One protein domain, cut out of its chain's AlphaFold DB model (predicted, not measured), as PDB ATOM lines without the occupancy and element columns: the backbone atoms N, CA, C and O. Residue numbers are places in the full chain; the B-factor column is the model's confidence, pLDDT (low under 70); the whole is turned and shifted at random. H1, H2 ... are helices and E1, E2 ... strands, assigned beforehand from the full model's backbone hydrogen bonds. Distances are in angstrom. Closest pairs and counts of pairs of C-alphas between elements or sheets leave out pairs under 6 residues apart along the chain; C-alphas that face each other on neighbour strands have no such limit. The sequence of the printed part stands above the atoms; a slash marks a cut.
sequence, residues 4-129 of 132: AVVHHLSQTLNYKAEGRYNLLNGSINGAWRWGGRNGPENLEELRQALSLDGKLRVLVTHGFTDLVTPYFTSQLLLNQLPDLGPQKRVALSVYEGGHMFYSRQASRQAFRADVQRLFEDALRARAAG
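What this domain is: This is residues 4 to 129 of the 132 residues of the protein "Carboxypeptidase C (Cathepsin A)" of Microvirga flocculans (UniProt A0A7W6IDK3). A small two-stranded sheet, E1 beside E2, lies between the long helix H5 on one face and the short helix H4 on the other; H3 is near one end of H4. From this core a loose arm leads away to H2 and H1, and its residues 18 to 31 and 33 to 39 stick out free. The printed part has 126 residues, with five named helices and two named strands in the order H1 H2 H3 E1 H4 E2 H5; the sheet is parallel and the class is mostly helix. The whole is loose, with a radius of gyration of the C-alphas of 18.7 A and spans of 53 by 38 by 33 A.

Where its parts are: H1, residues 4 to 12, begins with C-alpha 4 at (33.202, 6.544, -18.272). H2 is residues 26 to 31, and H3, residues 43 to 52, is 14.2 A long. E1, residues 58 to 63, is 17.1 A long. H4 is residues 71 to 78, and E2, residues 90 to 95, is 16.7 A long. H5, residues 105 to 127, is 33.2 A long and ends with C-alpha 127 at (34.735, 35.516, 7.406).

How they stand to each other: E1 and E2 are parallel at 20 degrees, with N 60 and O 91 within hydrogen-bond range at 2.8 A. E1, H4 and E2 form a strand-helix-strand unit, two parallel neighbour strands with a helix between, and its crossover is right-handed. The closest C-alphas of H4 and E2 are those of Gln 75 and Leu 92, 7.1 A apart; of E2 and H5, Tyr 95 and Ser 107, 5.7 A. H4 and H5 are apart. H3 and H4 are close but not clearly touching, Leu 43 to Leu 77 at 7.6 A between C-alphas. H1 and H2 are apart. In H1, H2, H3, H4 and H5 every O i to N i+4 pair is within hydrogen-bond range.

The domain as a whole: The C-alphas farthest apart, of Glu 18 and Pro 86, are 53.3 A apart. The printed part has no cut. The links H1 to H2, H2 to H3 and H4 to E2 are long. Mean pLDDT of the printed part is 90.1; residues 37 to 39 and 129 are under 70.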
ATOM      1  N   ALA A   4      32.327   5.417 -18.570       81.81
ATOM      2  CA  ALA A   4      33.202   6.544 -18.272       81.81
ATOM      3  C   ALA A   4      34.120   6.317 -17.055       81.81
ATOM      4  O   ALA A   4      35.306   6.628 -17.125       81.81
ATOM      5  N   VAL A   5      33.614   5.741 -15.956       83.81
ATOM      6  CA  VAL A   5      34.435   5.514 -14.748       83.81
ATOM      7  C   VAL A   5      35.463   4.408 -14.988       83.81
ATOM      8  O   VAL A   5      36.625   4.556 -14.619       83.81
ATOM      9  N   VAL A   6      35.067   3.327 -15.668       83.94
ATOM     10  CA  VAL A   6      35.977   2.222 -16.026       83.94
ATOM     11  C   VAL A   6      37.087   2.710 -16.959       83.94
ATOM     12  O   VAL A   6      38.256   2.359 -16.779       83.94
ATOM     13  N   HIS A   7      36.741   3.558 -17.930       86.56
ATOM     14  CA  HIS A   7      37.712   4.179 -18.822       86.56
ATOM     15  C   HIS A   7      38.682   5.083 -18.054       86.56
ATOM     16  O   HIS A   7      39.888   4.951 -18.223       86.56
ATOM     17  N   HIS A   8      38.191   5.952 -17.166       90.69
ATOM     18  CA  HIS A   8      39.060   6.843 -16.396       90.69
ATOM     19  C   HIS A   8      40.038   6.072 -15.496       90.69
ATOM     20  O   HIS A   8      41.238   6.342 -15.515       90.69
ATOM     21  N   LEU A   9      39.553   5.060 -14.769       89.69
ATOM     22  CA  LEU A   9      40.403   4.230 -13.911       89.69
ATOM     23  C   LEU A   9      41.483   3.502 -14.722       89.69
ATOM     24  O   LEU A   9      42.661   3.584 -14.387       89.69
ATOM     25  N   SER A  10      41.097   2.836 -15.813       88.12
ATOM     26  CA  SER A  10      42.027   1.994 -16.574       88.12
ATOM     27  C   SER A  10      42.943   2.765 -17.527       88.12
ATOM     28  O   SER A  10      44.099   2.382 -17.669       88.12
ATOM     29  N   GLN A  11      42.446   3.817 -18.187       93.56
ATOM     30  CA  GLN A  11      43.173   4.542 -19.238       93.56
ATOM     31  C   GLN A  11      43.827   5.829 -18.736       93.56
ATOM     32  O   GLN A  11      44.858   6.223 -19.266       93.56
ATOM     33  N   THR A  12      43.246   6.506 -17.740       94.50
ATOM     34  CA  THR A  12      43.821   7.750 -17.202       94.50
ATOM     35  C   THR A  12      44.687   7.478 -15.982       94.50
ATOM     36  O   THR A  12      45.814   7.954 -15.910       94.50
ATOM     37  N   LEU A  13      44.170   6.706 -15.026       94.56
ATOM     38  CA  LEU A  13      44.857   6.443 -13.759       94.56
ATOM     39  C   LEU A  13      45.743   5.188 -13.806       94.56
ATOM     40  O   LEU A  13      46.421   4.894 -12.827       94.56
ATOM     41  N   ASN A  14      45.729   4.448 -14.925       92.50
ATOM     42  CA  ASN A  14      46.412   3.161 -15.108       92.50
ATOM     43  C   ASN A  14      46.145   2.157 -13.964       92.50
ATOM     44  O   ASN A  14      46.971   1.307 -13.641       92.50
ATOM     45  N   TYR A  15      44.972   2.261 -13.337       87.38
ATOM     46  CA  TYR A  15      44.550   1.399 -12.249       87.38
ATOM     47  C   TYR A  15      43.675   0.275 -12.803       87.38
ATOM     48  O   TYR A  15      42.560   0.500 -13.286       87.38
ATOM     49  N   LYS A  16      44.186  -0.956 -12.723       83.19
ATOM     50  CA  LYS A  16      43.463  -2.177 -13.088       83.19
ATOM     51  C   LYS A  16      43.250  -3.001 -11.827       83.19
ATOM     52  O   LYS A  16      44.190  -3.588 -11.308       83.19
ATOM     53  N   ALA A  17      42.018  -3.020 -11.333       78.94
ATOM     54  CA  ALA A  17      41.661  -3.896 -10.228       78.94
ATOM     55  C   ALA A  17      41.709  -5.357 -10.698       78.94
ATOM     56  O   ALA A  17      41.114  -5.701 -11.723       78.94
ATOM     57  N   GLU A  18      42.390  -6.211  -9.942       80.75
ATOM     58  CA  GLU A  18      42.331  -7.656 -10.138       80.75
ATOM     59  C   GLU A  18      41.029  -8.191  -9.523       80.75
ATOM     60  O   GLU A  18      40.719  -7.939  -8.359       80.75
ATOM     61  N   GLY A  19      40.230  -8.905 -10.319       80.56
ATOM     62  CA  GLY A  19      38.981  -9.528  -9.876       80.56
ATOM     63  C   GLY A  19      37.702  -8.894 -10.428       80.56
ATOM     64  O   GLY A  19      37.700  -7.922 -11.183       80.56
ATOM     65  N   ARG A  20      36.564  -9.505 -10.080       78.81
ATOM     66  CA  ARG A  20      35.246  -9.081 -10.562       78.81
ATOM     67  C   ARG A  20      34.757  -7.864  -9.781       78.81
ATOM     68  O   ARG A  20      34.573  -7.928  -8.568       78.81
ATOM     69  N   TYR A  21      34.432  -6.793 -10.499       75.94
ATOM     70  CA  TYR A  21      33.716  -5.663  -9.918       75.94
ATOM     71  C   TYR A  21      32.255  -6.040  -9.634       75.94
ATOM     72  O   TYR A  21      31.520  -6.450 -10.537       75.94
ATOM     73  N   ASN A  22      31.816  -5.870  -8.387       82.06
ATOM     74  CA  ASN A  22      30.436  -6.114  -7.973       82.06
ATOM     75  C   ASN A  22      29.717  -4.772  -7.801       82.06
ATOM     76  O   ASN A  22      30.101  -3.974  -6.953       82.06
ATOM     77  N   LEU A  23      28.676  -4.518  -8.604       77.38
ATOM     78  CA  LEU A  23      27.897  -3.271  -8.536       77.38
ATOM     79  C   LEU A  23      27.142  -3.124  -7.211       77.38
ATOM     80  O   LEU A  23      27.040  -2.023  -6.683       77.38
ATOM     81  N   LEU A  24      26.636  -4.240  -6.694       82.94
ATOM     82  CA  LEU A  24      26.011  -4.370  -5.387       82.94
ATOM     83  C   LEU A  24      26.526  -5.674  -4.784       82.94
ATOM     84  O   LEU A  24      26.421  -6.726  -5.415       82.94
ATOM     85  N   ASN A  25      27.112  -5.609  -3.591       87.25
ATOM     86  CA  ASN A  25      27.638  -6.781  -2.902       87.25
ATOM     87  C   ASN A  25      26.931  -6.940  -1.553       87.25
ATOM     88  O   ASN A  25      27.290  -6.295  -0.571       87.25
ATOM     89  N   GLY A  26      25.915  -7.806  -1.522       86.12
ATOM     90  CA  GLY A  26      25.117  -8.059  -0.322       86.12
ATOM     91  C   GLY A  26      25.939  -8.598   0.852       86.12
ATOM     92  O   GLY A  26      25.679  -8.222   1.992       86.12
ATOM     93  N   SER A  27      26.963  -9.412   0.587       89.25
ATOM     94  CA  SER A  27      27.839  -9.966   1.628       89.25
ATOM     95  C   SER A  27      28.677  -8.883   2.304       89.25
ATOM     96  O   SER A  27      28.763  -8.863   3.527       89.25
ATOM     97  N   ILE A  28      29.245  -7.952   1.529       87.50
ATOM     98  CA  ILE A  28      29.963  -6.794   2.087       87.50
ATOM     99  C   ILE A  28      28.983  -5.879   2.823       87.50
ATOM    100  O   ILE A  28      29.252  -5.492   3.956       87.50
ATOM    101  N   ASN A  29      27.826  -5.586   2.222       84.56
ATOM    102  CA  ASN A  29      26.796  -4.753   2.845       84.56
ATOM    103  C   ASN A  29      26.352  -5.305   4.213       84.56
ATOM    104  O   ASN A  29      26.247  -4.543   5.169       84.56
ATOM    105  N   GLY A  30      26.155  -6.622   4.331       83.88
ATOM    106  CA  GLY A  30      25.801  -7.282   5.593       83.88
ATOM    107  C   GLY A  30      26.960  -7.435   6.587       83.88
ATOM    108  O   GLY A  30      26.730  -7.672   7.773       83.88
ATOM    109  N   ALA A  31      28.208  -7.299   6.133       89.56
ATOM    110  CA  ALA A  31      29.381  -7.361   7.000       89.56
ATOM    111  C   ALA A  31      29.638  -6.045   7.755       89.56
ATOM    112  O   ALA A  31      30.347  -6.069   8.765       89.56
ATOM    113  N   TRP A  32      29.053  -4.921   7.319       85.88
ATOM    114  CA  TRP A  32      29.192  -3.641   8.016       85.88
ATOM    115  C   TRP A  32      28.711  -3.732   9.466       85.88
ATOM    116  O   TRP A  32      27.677  -4.323   9.785       85.88
ATOM    117  N   ARG A  33      29.495  -3.139  10.367       84.06
ATOM    118  CA  ARG A  33      29.203  -3.056  11.798       84.06
ATOM    119  C   ARG A  33      28.848  -1.609  12.124       84.06
ATOM    120  O   ARG A  33      29.735  -0.779  12.255       84.06
ATOM    121  N   TRP A  34      27.553  -1.327  12.251       79.25
ATOM    122  CA  TRP A  34      27.026   0.024  12.502       79.25
ATOM    123  C   TRP A  34      26.909   0.388  13.990       79.25
ATOM    124  O   TRP A  34      26.450   1.471  14.320       79.25
ATOM    125  N   GLY A  35      27.300  -0.511  14.902       72.75
ATOM    126  CA  GLY A  35      27.270  -0.246  16.347       72.75
ATOM    127  C   GLY A  35      25.886  -0.337  17.011       72.75
ATOM    128  O   GLY A  35      25.776  -0.033  18.192       72.75
ATOM    129  N   GLY A  36      24.842  -0.798  16.306       70.00
ATOM    130  CA  GLY A  36      23.478  -0.931  16.842       70.00
ATOM    131  C   GLY A  36      22.581  -1.898  16.055       70.00
ATOM    132  O   GLY A  36      23.019  -2.520  15.090       70.00
ATOM    133  N   ARG A  37      21.314  -2.049  16.488       59.41
ATOM    134  CA  ARG A  37      20.294  -2.891  15.813       59.41
ATOM    135  C   ARG A  37      19.719  -2.261  14.540       59.41
ATOM    136  O   ARG A  37      19.185  -2.984  13.705       59.41
ATOM    137  N   ASN A  38      19.820  -0.944  14.409       64.25
ATOM    138  CA  ASN A  38      19.350  -0.205  13.245       64.25
ATOM    139  C   ASN A  38      20.533   0.082  12.309       64.25
ATOM    140  O   ASN A  38      21.690   0.038  12.731       64.25
ATOM    141  N   GLY A  39      20.241   0.338  11.032       68.94
ATOM    142  CA  GLY A  39      21.242   0.839  10.087       68.94
ATOM    143  C   GLY A  39      21.843   2.180  10.538       68.94
ATOM    144  O   GLY A  39      21.426   2.723  11.561       68.94
ATOM    145  N   PRO A  40      22.816   2.723   9.791       74.25
ATOM    146  CA  PRO A  40      23.433   3.996  10.141       74.25
ATOM    147  C   PRO A  40      22.379   5.109  10.205       74.25
ATOM    148  O   PRO A  40      21.570   5.271   9.291       74.25
ATOM    149  N   GLU A  41      22.416   5.868  11.290       79.62
ATOM    150  CA  GLU A  41      21.588   7.035  11.592       79.62
ATOM    151  C   GLU A  41      22.552   8.116  12.104       79.62
ATOM    152  O   GLU A  41      23.596   7.765  12.657       79.62
ATOM    153  N   ASN A  42      22.300   9.394  11.812       83.06
ATOM    154  CA  ASN A  42      23.273  10.462  12.077       83.06
ATOM    155  C   ASN A  42      22.657  11.811  12.482       83.06
ATOM    156  O   ASN A  42      23.330  12.842  12.408       83.06
ATOM    157  N   LEU A  43      21.378  11.846  12.853       88.00
ATOM    158  CA  LEU A  43      20.684  13.067  13.244       88.00
ATOM    159  C   LEU A  43      21.236  13.609  14.561       88.00
ATOM    160  O   LEU A  43      21.347  14.826  14.712       88.00
ATOM    161  N   GLU A  44      21.614  12.731  15.491       88.38
ATOM    162  CA  GLU A  44      22.230  13.129  16.756       88.38
ATOM    163  C   GLU A  44      23.599  13.781  16.530       88.38
ATOM    164  O   GLU A  44      23.855  14.882  17.016       88.38
ATOM    165  N   GLU A  45      24.454  13.161  15.721       90.69
ATOM    166  CA  GLU A  45      25.759  13.699  15.338       90.69
ATOM    167  C   GLU A  45      25.612  15.005  14.550       90.69
ATOM    168  O   GLU A  45      26.361  15.956  14.780       90.69
ATOM    169  N   LEU A  46      24.621  15.090  13.656       91.69
ATOM    170  CA  LEU A  46      24.307  16.316  12.925       91.69
ATOM    171  C   LEU A  46      23.898  17.440  13.884       91.69
ATOM    172  O   LEU A  46      24.382  18.565  13.754       91.69
ATOM    173  N   ARG A  47      23.037  17.139  14.862       90.94
ATOM    174  CA  ARG A  47      22.620  18.084  15.902       90.94
ATOM    175  C   ARG A  47      23.823  18.571  16.702       90.94
ATOM    176  O   ARG A  47      23.996  19.778  16.842       90.94
ATOM    177  N   GLN A  48      24.673  17.659  17.169       92.00
ATOM    178  CA  GLN A  48      25.885  18.006  17.915       92.00
ATOM    179  C   GLN A  48      26.827  18.887  17.087       92.00
ATOM    180  O   GLN A  48      27.270  19.928  17.569       92.00
ATOM    181  N   ALA A  49      27.080  18.538  15.823       93.12
ATOM    182  CA  ALA A  49      27.918  19.336  14.932       93.12
ATOM    183  C   ALA A  49      27.356  20.755  14.732       93.12
ATOM    184  O   ALA A  49      28.099  21.734  14.798       93.12
ATOM    185  N   LEU A  50      26.039  20.883  14.547       92.12
ATOM    186  CA  LEU A  50      25.364  22.175  14.419       92.12
ATOM    187  C   LEU A  50      25.379  22.989  15.721       92.12
ATOM    188  O   LEU A  50      25.373  24.220  15.654       92.12
ATOM    189  N   SER A  51      25.389  22.344  16.887       90.38
ATOM    190  CA  SER A  51      25.536  23.018  18.184       90.38
ATOM    191  C   SER A  51      26.966  23.500  18.438       90.38
ATOM    192  O   SER A  51      27.142  24.560  19.031       90.38
ATOM    193  N   LEU A  52      27.974  22.749  17.987       92.31
ATOM    194  CA  LEU A  52      29.390  23.080  18.187       92.31
ATOM    195  C   LEU A  52      29.908  24.127  17.192       92.31
ATOM    196  O   LEU A  52      30.715  24.975  17.564       92.31
ATOM    197  N   ASP A  53      29.447  24.089  15.940       91.75
ATOM    198  CA  ASP A  53      29.843  25.041  14.902       91.75
ATOM    199  C   ASP A  53      28.641  25.884  14.446       91.75
ATOM    200  O   ASP A  53      27.837  25.490  13.596       91.75
ATOM    201  N   GLY A  54      28.545  27.104  14.984       89.56
ATOM    202  CA  GLY A  54      27.530  28.086  14.585       89.56
ATOM    203  C   GLY A  54      27.642  28.546  13.123       89.56
ATOM    204  O   GLY A  54      26.677  29.077  12.569       89.56
ATOM    205  N   LYS A  55      28.794  28.319  12.479       90.94
ATOM    206  CA  LYS A  55      29.079  28.670  11.081       90.94
ATOM    207  C   LYS A  55      28.789  27.504  10.126       90.94
ATOM    208  O   LYS A  55      28.739  27.730   8.916       90.94
ATOM    209  N   LEU A  56      28.569  26.287  10.634       93.06
ATOM    210  CA  LEU A  56      28.215  25.126   9.818       93.06
ATOM    211  C   LEU A  56      26.873  25.358   9.112       93.06
ATOM    212  O   LEU A  56      25.884  25.779   9.721       93.06
ATOM    213  N   ARG A  57      26.856  25.068   7.809       94.06
ATOM    214  CA  ARG A  57      25.678  25.112   6.940       94.06
ATOM    215  C   ARG A  57      25.486  23.744   6.294       94.06
ATOM    216  O   ARG A  57      26.462  23.122   5.880       94.06
ATOM    217  N   VAL A  58      24.241  23.292   6.190       95.38
ATOM    218  CA  VAL A  58      23.885  21.959   5.691       95.38
ATOM    219  C   VAL A  58      22.775  22.083   4.654       95.38
ATOM    220  O   VAL A  58      21.758  22.731   4.894       95.38
ATOM    221  N   LEU A  59      22.963  21.430   3.509       97.12
ATOM    222  CA  LEU A  59      21.949  21.282   2.471       97.12
ATOM    223  C   LEU A  59      21.651  19.793   2.286       97.12
ATOM    224  O   LEU A  59      22.526  19.033   1.878       97.12
ATOM    225  N   VAL A  60      20.414  19.393   2.565       96.75
ATOM    226  CA  VAL A  60      19.888  18.059   2.267       96.75
ATOM    227  C   VAL A  60      19.126  18.137   0.950       96.75
ATOM    228  O   VAL A  60      18.308  19.037   0.760       96.75
ATOM    229  N   THR A  61      19.396  17.219   0.025       98.06
ATOM    230  CA  THR A  61      18.798  17.247  -1.314       98.06
ATOM    231  C   THR A  61      18.124  15.944  -1.682       98.06
ATOM    232  O   THR A  61      18.586  14.869  -1.312       98.06
ATOM    233  N   HIS A  62      17.027  16.052  -2.429       98.44
ATOM    234  CA  HIS A  62      16.228  14.908  -2.858       98.44
ATOM    235  C   HIS A  62      15.652  15.093  -4.259       98.44
ATOM    236  O   HIS A  62      15.469  16.217  -4.733       98.44
ATOM    237  N   GLY A  63      15.310  13.972  -4.894       98.25
ATOM    238  CA  GLY A  63      14.387  13.950  -6.024       98.25
ATOM    239  C   GLY A  63      12.937  13.888  -5.544       98.25
ATOM    240  O   GLY A  63      12.614  13.136  -4.628       98.25
ATOM    241  N   PHE A  64      12.046  14.653  -6.170       98.00
ATOM    242  CA  PHE A  64      10.624  14.711  -5.828       98.00
ATOM    243  C   PHE A  64       9.928  13.345  -5.910       98.00
ATOM    244  O   PHE A  64       9.054  13.047  -5.103       98.00
ATOM    245  N   THR A  65      10.332  12.500  -6.860       97.25
ATOM    246  CA  THR A  65       9.780  11.152  -7.059       97.25
ATOM    247  C   THR A  65      10.747  10.048  -6.627       97.25
ATOM    248  O   THR A  65      10.692   8.931  -7.143       97.25
ATOM    249  N   ASP A  66      11.681  10.347  -5.718       97.56
ATOM    250  CA  ASP A  66      12.585   9.342  -5.161       97.56
ATOM    251  C   ASP A  66      11.846   8.420  -4.181       97.56
ATOM    252  O   ASP A  66      11.408   8.840  -3.112       97.56
ATOM    253  N   LEU A  67      11.717   7.146  -4.556       94.62
ATOM    254  CA  LEU A  67      11.110   6.103  -3.725       94.62
ATOM    255  C   LEU A  67      12.145   5.242  -2.985       94.62
ATOM    256  O   LEU A  67      11.765   4.431  -2.148       94.62
ATOM    257  N   VAL A  68      13.439   5.397  -3.288       93.62
ATOM    258  CA  VAL A  68      14.530   4.706  -2.585       93.62
ATOM    259  C   VAL A  68      14.832   5.435  -1.281       93.62
ATOM    260  O   VAL A  68      14.960   4.809  -0.232       93.62
ATOM    261  N   THR A  69      14.888   6.766  -1.344       93.44
ATOM    262  CA  THR A  69      15.069   7.648  -0.187       93.44
ATOM    263  C   THR A  69      14.043   8.782  -0.230       93.44
ATOM    264  O   THR A  69      14.349   9.854  -0.738       93.44
ATOM    265  N   PRO A  70      12.808   8.574   0.266       95.62
ATOM    266  CA  PRO A  70      11.757   9.588   0.184       95.62
ATOM    267  C   PRO A  70      12.108  10.881   0.930       95.62
ATOM    268  O   PRO A  70      12.412  10.857   2.127       95.62
ATOM    269  N   TYR A  71      11.979  12.027   0.250       96.94
ATOM    270  CA  TYR A  71      12.343  13.338   0.808       96.94
ATOM    271  C   TYR A  71      11.582  13.679   2.094       96.94
ATOM    272  O   TYR A  71      12.109  14.364   2.972       96.94
ATOM    273  N   PHE A  72      10.339  13.201   2.211       96.38
ATOM    274  CA  PHE A  72       9.472  13.524   3.338       96.38
ATOM    275  C   PHE A  72      10.009  12.956   4.656       96.38
ATOM    276  O   PHE A  72       9.888  13.606   5.689       96.38
ATOM    277  N   THR A  73      10.696  11.807   4.625       94.19
ATOM    278  CA  THR A  73      11.375  11.268   5.811       94.19
ATOM    279  C   THR A  73      12.440  12.242   6.308       94.19
ATOM    280  O   THR A  73      12.456  12.582   7.488       94.19
ATOM    281  N   SER A  74      13.285  12.770   5.415       94.69
ATOM    282  CA  SER A  74      14.255  13.806   5.791       94.69
ATOM    283  C   SER A  74      13.569  15.081   6.275       94.69
ATOM    284  O   SER A  74      14.012  15.655   7.262       94.69
ATOM    285  N   GLN A  75      12.476  15.512   5.639       95.56
ATOM    286  CA  GLN A  75      11.724  16.689   6.083       95.56
ATOM    287  C   GLN A  75      11.216  16.536   7.523       95.56
ATOM    288  O   GLN A  75      11.392  17.443   8.334       95.56
ATOM    289  N   LEU A  76      10.630  15.383   7.858       95.25
ATOM    290  CA  LEU A  76      10.141  15.093   9.204       95.25
ATOM    291  C   LEU A  76      11.262  15.088  10.245       95.25
ATOM    292  O   LEU A  76      11.065  15.616  11.336       95.25
ATOM    293  N   LEU A  77      12.422  14.508   9.926       92.88
ATOM    294  CA  LEU A  77      13.578  14.492  10.829       92.88
ATOM    295  C   LEU A  77      14.161  15.896  11.030       92.88
ATOM    296  O   LEU A  77      14.420  16.303  12.157       92.88
ATOM    297  N   LEU A  78      14.310  16.671   9.954       92.75
ATOM    298  CA  LEU A  78      14.837  18.035  10.026       92.75
ATOM    299  C   LEU A  78      13.910  18.987  10.791       92.75
ATOM    300  O   LEU A  78      14.396  19.861  11.501       92.75
ATOM    301  N   ASN A  79      12.592  18.794  10.702       91.81
ATOM    302  CA  ASN A  79      11.611  19.571  11.467       91.81
ATOM    303  C   ASN A  79      11.676  19.319  12.986       91.81
ATOM    304  O   ASN A  79      11.076  20.076  13.745       91.81
ATOM    305  N   GLN A  80      12.368  18.265  13.430       90.69
ATOM    306  CA  GLN A  80      12.582  17.959  14.849       90.69
ATOM    307  C   GLN A  80      13.884  18.557  15.394       90.69
ATOM    308  O   GLN A  80      14.156  18.437  16.590       90.69
ATOM    309  N   LEU A  81      14.703  19.192  14.546       89.25
ATOM    310  CA  LEU A  81      15.879  19.908  15.023       89.25
ATOM    311  C   LEU A  81      15.447  21.079  15.922       89.25
ATOM    312  O   LEU A  81      14.461  21.754  15.616       89.25
ATOM    313  N   PRO A  82      16.171  21.334  17.029       86.75
ATOM    314  CA  PRO A  82      15.892  22.484  17.882       86.75
ATOM    315  C   PRO A  82      16.108  23.793  17.115       86.75
ATOM    316  O   PRO A  82      16.744  23.809  16.061       86.75
ATOM    317  N   ASP A  83      15.626  24.909  17.659       84.38
ATOM    318  CA  ASP A  83      16.005  26.218  17.132       84.38
ATOM    319  C   ASP A  83      17.528  26.397  17.265       84.38
ATOM    320  O   ASP A  83      18.099  26.335  18.354       84.38
ATOM    321  N   LEU A  84      18.192  26.560  16.122       83.38
ATOM    322  CA  LEU A  84      19.644  26.639  15.985       83.38
ATOM    323  C   LEU A  84      20.144  28.089  15.891       83.38
ATOM    324  O   LEU A  84      21.298  28.314  15.494       83.38
ATOM    325  N   GLY A  85      19.286  29.046  16.248       80.50
ATOM    326  CA  GLY A  85      19.523  30.479  16.192       80.50
ATOM    327  C   GLY A  85      18.793  31.147  15.019       80.50
ATOM    328  O   GLY A  85      18.188  30.484  14.178       80.50
ATOM    329  N   PRO A  86      18.906  32.479  14.888       77.06
ATOM    330  CA  PRO A  86      18.091  33.268  13.954       77.06
ATOM    331  C   PRO A  86      18.366  32.974  12.470       77.06
ATOM    332  O   PRO A  86      17.625  33.415  11.591       77.06
ATOM    333  N   GLN A  87      19.448  32.261  12.163       80.50
ATOM    334  CA  GLN A  87      19.859  31.942  10.801       80.50
ATOM    335  C   GLN A  87      19.404  30.528  10.443       80.50
ATOM    336  O   GLN A  87      19.723  29.575  11.149       80.50
ATOM    337  N   LYS A  88      18.748  30.353   9.289       82.12
ATOM    338  CA  LYS A  88      18.464  29.013   8.751       82.12
ATOM    339  C   LYS A  88      19.768  28.345   8.313       82.12
ATOM    340  O   LYS A  88      20.314  28.676   7.264       82.12
ATOM    341  N   ARG A  89      20.284  27.423   9.134       91.38
ATOM    342  CA  ARG A  89      21.573  26.737   8.897       91.38
ATOM    343  C   ARG A  89      21.430  25.376   8.227       91.38
ATOM    344  O   ARG A  89      22.413  24.853   7.711       91.38
ATOM    345  N   VAL A  90      20.217  24.830   8.217       94.06
ATOM    346  CA  VAL A  90      19.880  23.567   7.564       94.06
ATOM    347  C   VAL A  90      18.758  23.822   6.568       94.06
ATOM    348  O   VAL A  90      17.733  24.405   6.921       94.06
ATOM    349  N   ALA A  91      18.968  23.414   5.322       93.69
ATOM    350  CA  ALA A  91      18.003  23.559   4.242       93.69
ATOM    351  C   ALA A  91      17.707  22.204   3.594       93.69
ATOM    352  O   ALA A  91      18.587  21.349   3.486       93.69
ATOM    353  N   LEU A  92      16.468  22.039   3.135       96.81
ATOM    354  CA  LEU A  92      16.026  20.918   2.314       96.81
ATOM    355  C   LEU A  92      15.644  21.455   0.931       96.81
ATOM    356  O   LEU A  92      14.732  22.276   0.835       96.81
ATOM    357  N   SER A  93      16.303  20.969  -0.119       98.12
ATOM    358  CA  SER A  93      15.930  21.247  -1.513       98.12
ATOM    359  C   SER A  93      15.425  19.977  -2.188       98.12
ATOM    360  O   SER A  93      16.072  18.930  -2.140       98.12
ATOM    361  N   VAL A  94      14.275  20.070  -2.853       98.38
ATOM    362  CA  VAL A  94      13.669  18.955  -3.589       98.38
ATOM    363  C   VAL A  94      13.583  19.338  -5.060       98.38
ATOM    364  O   VAL A  94      13.004  20.367  -5.402       98.38
ATOM    365  N   TYR A  95      14.168  18.519  -5.929       98.50
ATOM    366  CA  TYR A  95      14.242  18.775  -7.368       98.50
ATOM    367  C   TYR A  95      13.372  17.797  -8.149       98.50
ATOM    368  O   TYR A  95      13.146  16.670  -7.715       98.50
ATOM    369  N   GLU A  96      12.940  18.168  -9.354       98.06
ATOM    370  CA  GLU A  96      12.272  17.211 -10.236       98.06
ATOM    371  C   GLU A  96      13.161  15.994 -10.539       98.06
ATOM    372  O   GLU A  96      14.335  16.135 -10.899       98.06
ATOM    373  N   GLY A  97      12.576  14.799 -10.483       96.69
ATOM    374  CA  GLY A  97      13.248  13.531 -10.760       96.69
ATOM    375  C   GLY A  97      13.180  12.559  -9.586       96.69
ATOM    376  O   GLY A  97      12.721  12.908  -8.503       96.69
ATOM    377  N   GLY A  98      13.629  11.328  -9.830       96.62
ATOM    378  CA  GLY A  98      13.717  10.281  -8.810       96.62
ATOM    379  C   GLY A  98      15.069  10.274  -8.099       96.62
ATOM    380  O   GLY A  98      15.739  11.300  -8.010       96.62
ATOM    381  N   HIS A  99      15.516   9.090  -7.682       97.19
ATOM    382  CA  HIS A  99      16.759   8.896  -6.923       97.19
ATOM    383  C   HIS A  99      18.002   9.558  -7.533       97.19
ATOM    384  O   HIS A  99      18.845  10.129  -6.850       97.19
ATOM    385  N   MET A 100      18.081   9.555  -8.862       96.12
ATOM    386  CA  MET A 100      19.164  10.177  -9.618       96.12
ATOM    387  C   MET A 100      18.674  11.472 -10.278       96.12
ATOM    388  O   MET A 100      18.848  11.641 -11.486       96.12
ATOM    389  N   PHE A 101      18.015  12.368  -9.528       97.81
ATOM    390  CA  PHE A 101      17.407  13.608 -10.049       97.81
ATOM    391  C   PHE A 101      18.391  14.436 -10.890       97.81
ATOM    392  O   PHE A 101      18.032  14.972 -11.937       97.81
ATOM    393  N   TYR A 102      19.669  14.435 -10.507       96.06
ATOM    394  CA  TYR A 102      20.786  15.046 -11.226       96.06
ATOM    395  C   TYR A 102      21.121  14.360 -12.566       96.06
ATOM    396  O   TYR A 102      22.100  14.691 -13.226       96.06
ATOM    397  N   SER A 103      20.355  13.387 -13.033       95.50
ATOM    398  CA  SER A 103      20.456  12.935 -14.424       95.50
ATOM    399  C   SER A 103      19.713  13.888 -15.366       95.50
ATOM    400  O   SER A 103      20.109  14.031 -16.524       95.50
ATOM    401  N   ARG A 104      18.700  14.610 -14.857       97.19
ATOM    402  CA  ARG A 104      17.967  15.656 -15.581       97.19
ATOM    403  C   ARG A 104      18.783  16.944 -15.602       97.19
ATOM    404  O   ARG A 104      19.273  17.400 -14.572       97.19
ATOM    405  N   GLN A 105      18.913  17.552 -16.778       97.94
ATOM    406  CA  GLN A 105      19.733  18.750 -16.960       97.94
ATOM    407  C   GLN A 105      19.251  19.934 -16.111       97.94
ATOM    408  O   GLN A 105      20.071  20.548 -15.435       97.94
ATOM    409  N   ALA A 106      17.945  20.215 -16.105       98.38
ATOM    410  CA  ALA A 106      17.375  21.305 -15.312       98.38
ATOM    411  C   ALA A 106      17.634  21.099 -13.809       98.38
ATOM    412  O   ALA A 106      18.174  21.981 -13.146       98.38
ATOM    413  N   SER A 107      17.365  19.894 -13.294       98.56
ATOM    414  CA  SER A 107      17.606  19.552 -11.888       98.56
ATOM    415  C   SER A 107      19.089  19.625 -11.514       98.56
ATOM    416  O   SER A 107      19.415  20.107 -10.435       98.56
ATOM    417  N   ARG A 108      20.012  19.230 -12.407       98.25
ATOM    418  CA  ARG A 108      21.460  19.440 -12.197       98.25
ATOM    419  C   ARG A 108      21.835  20.902 -12.072       98.25
ATOM    420  O   ARG A 108      22.666  21.238 -11.237       98.25
ATOM    421  N   GLN A 109      21.306  21.744 -12.954       98.62
ATOM    422  CA  GLN A 109      21.634  23.166 -12.977       98.62
ATOM    423  C   GLN A 109      21.115  23.854 -11.712       98.62
ATOM    424  O   GLN A 109      21.876  24.568 -11.064       98.62
ATOM    425  N   ALA A 110      19.872  23.560 -11.317       98.62
ATOM    426  CA  ALA A 110      19.295  24.040 -10.065       98.62
ATOM    427  C   ALA A 110      20.109  23.565  -8.850       98.62
ATOM    428  O   ALA A 110      20.538  24.378  -8.038       98.62
ATOM    429  N   PHE A 111      20.421  22.268  -8.777       98.56
ATOM    430  CA  PHE A 111      21.239  21.715  -7.699       98.56
ATOM    431  C   PHE A 111      22.627  22.355  -7.619       98.56
ATOM    432  O   PHE A 111      23.080  22.723  -6.538       98.56
ATOM    433  N   ARG A 112      23.290  22.562  -8.762       98.50
ATOM    434  CA  ARG A 112      24.576  23.267  -8.809       98.50
ATOM    435  C   ARG A 112      24.459  24.677  -8.231       98.50
ATOM    436  O   ARG A 112      25.323  25.064  -7.450       98.50
ATOM    437  N   ALA A 113      23.426  25.426  -8.609       98.56
ATOM    438  CA  ALA A 113      23.222  26.783  -8.116       98.56
ATOM    439  C   ALA A 113      22.992  26.810  -6.596       98.56
ATOM    440  O   ALA A 113      23.542  27.665  -5.906       98.56
ATOM    441  N   ASP A 114      22.222  25.863  -6.060       98.31
ATOM    442  CA  ASP A 114      21.982  25.745  -4.617       98.31
ATOM    443  C   ASP A 114      23.270  25.419  -3.853       98.31
ATOM    444  O   ASP A 114      23.557  26.036  -2.828       98.31
ATOM    445  N   VAL A 115      24.084  24.503  -4.384       98.12
ATOM    446  CA  VAL A 115      25.388  24.159  -3.805       98.12
ATOM    447  C   VAL A 115      26.343  25.354  -3.845       98.12
ATOM    448  O   VAL A 115      27.035  25.607  -2.864       98.12
ATOM    449  N   GLN A 116      26.367  26.126  -4.936       98.31
ATOM    450  CA  GLN A 116      27.170  27.353  -5.008       98.31
ATOM    451  C   GLN A 116      26.768  28.347  -3.912       98.31
ATOM    452  O   GLN A 116      27.637  28.819  -3.181       98.31
ATOM    453  N   ARG A 117      25.462  28.584  -3.723       97.19
ATOM    454  CA  ARG A 117      24.971  29.460  -2.648       97.19
ATOM    455  C   ARG A 117      25.343  28.945  -1.259       97.19
ATOM    456  O   ARG A 117      25.805  29.734  -0.443       97.19
ATOM    457  N   LEU A 118      25.232  27.635  -1.013       97.00
ATOM    458  CA  LEU A 118      25.671  27.020   0.246       97.00
ATOM    459  C   LEU A 118      27.138  27.350   0.555       97.00
ATOM    460  O   LEU A 118      27.456  27.746   1.677       97.00
ATOM    461  N   PHE A 119      28.029  27.196  -0.428       96.19
ATOM    462  CA  PHE A 119      29.450  27.504  -0.251       96.19
ATOM    463  C   PHE A 119      29.686  28.992   0.007       96.19
ATOM    464  O   PHE A 119      30.443  29.338   0.912       96.19
ATOM    465  N   GLU A 120      29.026  29.874  -0.741       95.62
ATOM    466  CA  GLU A 120      29.122  31.319  -0.528       95.62
ATOM    467  C   GLU A 120      28.649  31.725   0.876       95.62
ATOM    468  O   GLU A 120      29.335  32.483   1.563       95.62
ATOM    469  N   ASP A 121      27.517  31.189   1.334       93.19
ATOM    470  CA  ASP A 121      26.982  31.429   2.676       93.19
ATOM    471  C   ASP A 121      27.914  30.911   3.773       93.19
ATOM    472  O   ASP A 121      28.122  31.590   4.783       93.19
ATOM    473  N   ALA A 122      28.500  29.727   3.581       92.94
ATOM    474  CA  ALA A 122      29.461  29.152   4.515       92.94
ATOM    475  C   ALA A 122      30.746  29.993   4.600       92.94
ATOM    476  O   ALA A 122      31.251  30.247   5.696       92.94
ATOM    477  N   LEU A 123      31.262  30.474   3.463       94.75
ATOM    478  CA  LEU A 123      32.438  31.347   3.423       94.75
ATOM    479  C   LEU A 123      32.161  32.700   4.087       94.75
ATOM    480  O   LEU A 123      32.971  33.150   4.899       94.75
ATOM    481  N   ARG A 124      30.999  33.312   3.821       93.12
ATOM    482  CA  ARG A 124      30.568  34.549   4.492       93.12
ATOM    483  C   ARG A 124      30.477  34.373   6.008       93.12
ATOM    484  O   ARG A 124      31.026  35.187   6.746       93.12
ATOM    485  N   ALA A 125      29.836  33.299   6.474       90.38
ATOM    486  CA  ALA A 125      29.708  33.007   7.904       90.38
ATOM    487  C   ALA A 125      31.074  32.816   8.585       90.38
ATOM    488  O   ALA A 125      31.270  33.234   9.727       90.38
ATOM    489  N   ARG A 126      32.042  32.214   7.881       89.44
ATOM    490  CA  ARG A 126      33.410  32.057   8.386       89.44
ATOM    491  C   ARG A 126      34.160  33.377   8.479       89.44
ATOM    492  O   ARG A 126      34.757  33.623   9.524       89.44
ATOM    493  N   ALA A 127      34.078  34.212   7.445       91.19
ATOM    494  CA  ALA A 127      34.735  35.516   7.406       91.19
ATOM    495  C   ALA A 127      34.200  36.485   8.475       91.19
ATOM    496  O   ALA A 127      34.983  37.193   9.099       91.19
ATOM    497  N   ALA A 128      32.888  36.475   8.732       83.25
ATOM    498  CA  ALA A 128      32.248  37.381   9.689       83.25
ATOM    499  C   ALA A 128      32.686  37.181  11.153       83.25
ATOM    500  O   ALA A 128      32.506  38.081  11.959       83.25
ATOM    501  N   GLY A 129      33.252  36.021  11.507       65.44
ATOM    502  CA  GLY A 129      33.687  35.717  12.875       65.44
ATOM    503  C   GLY A 129      35.203  35.622  13.051       65.44
ATOM    504  O   GLY A 129      35.624  34.823  13.877       65.44
TER     505      GLY A 129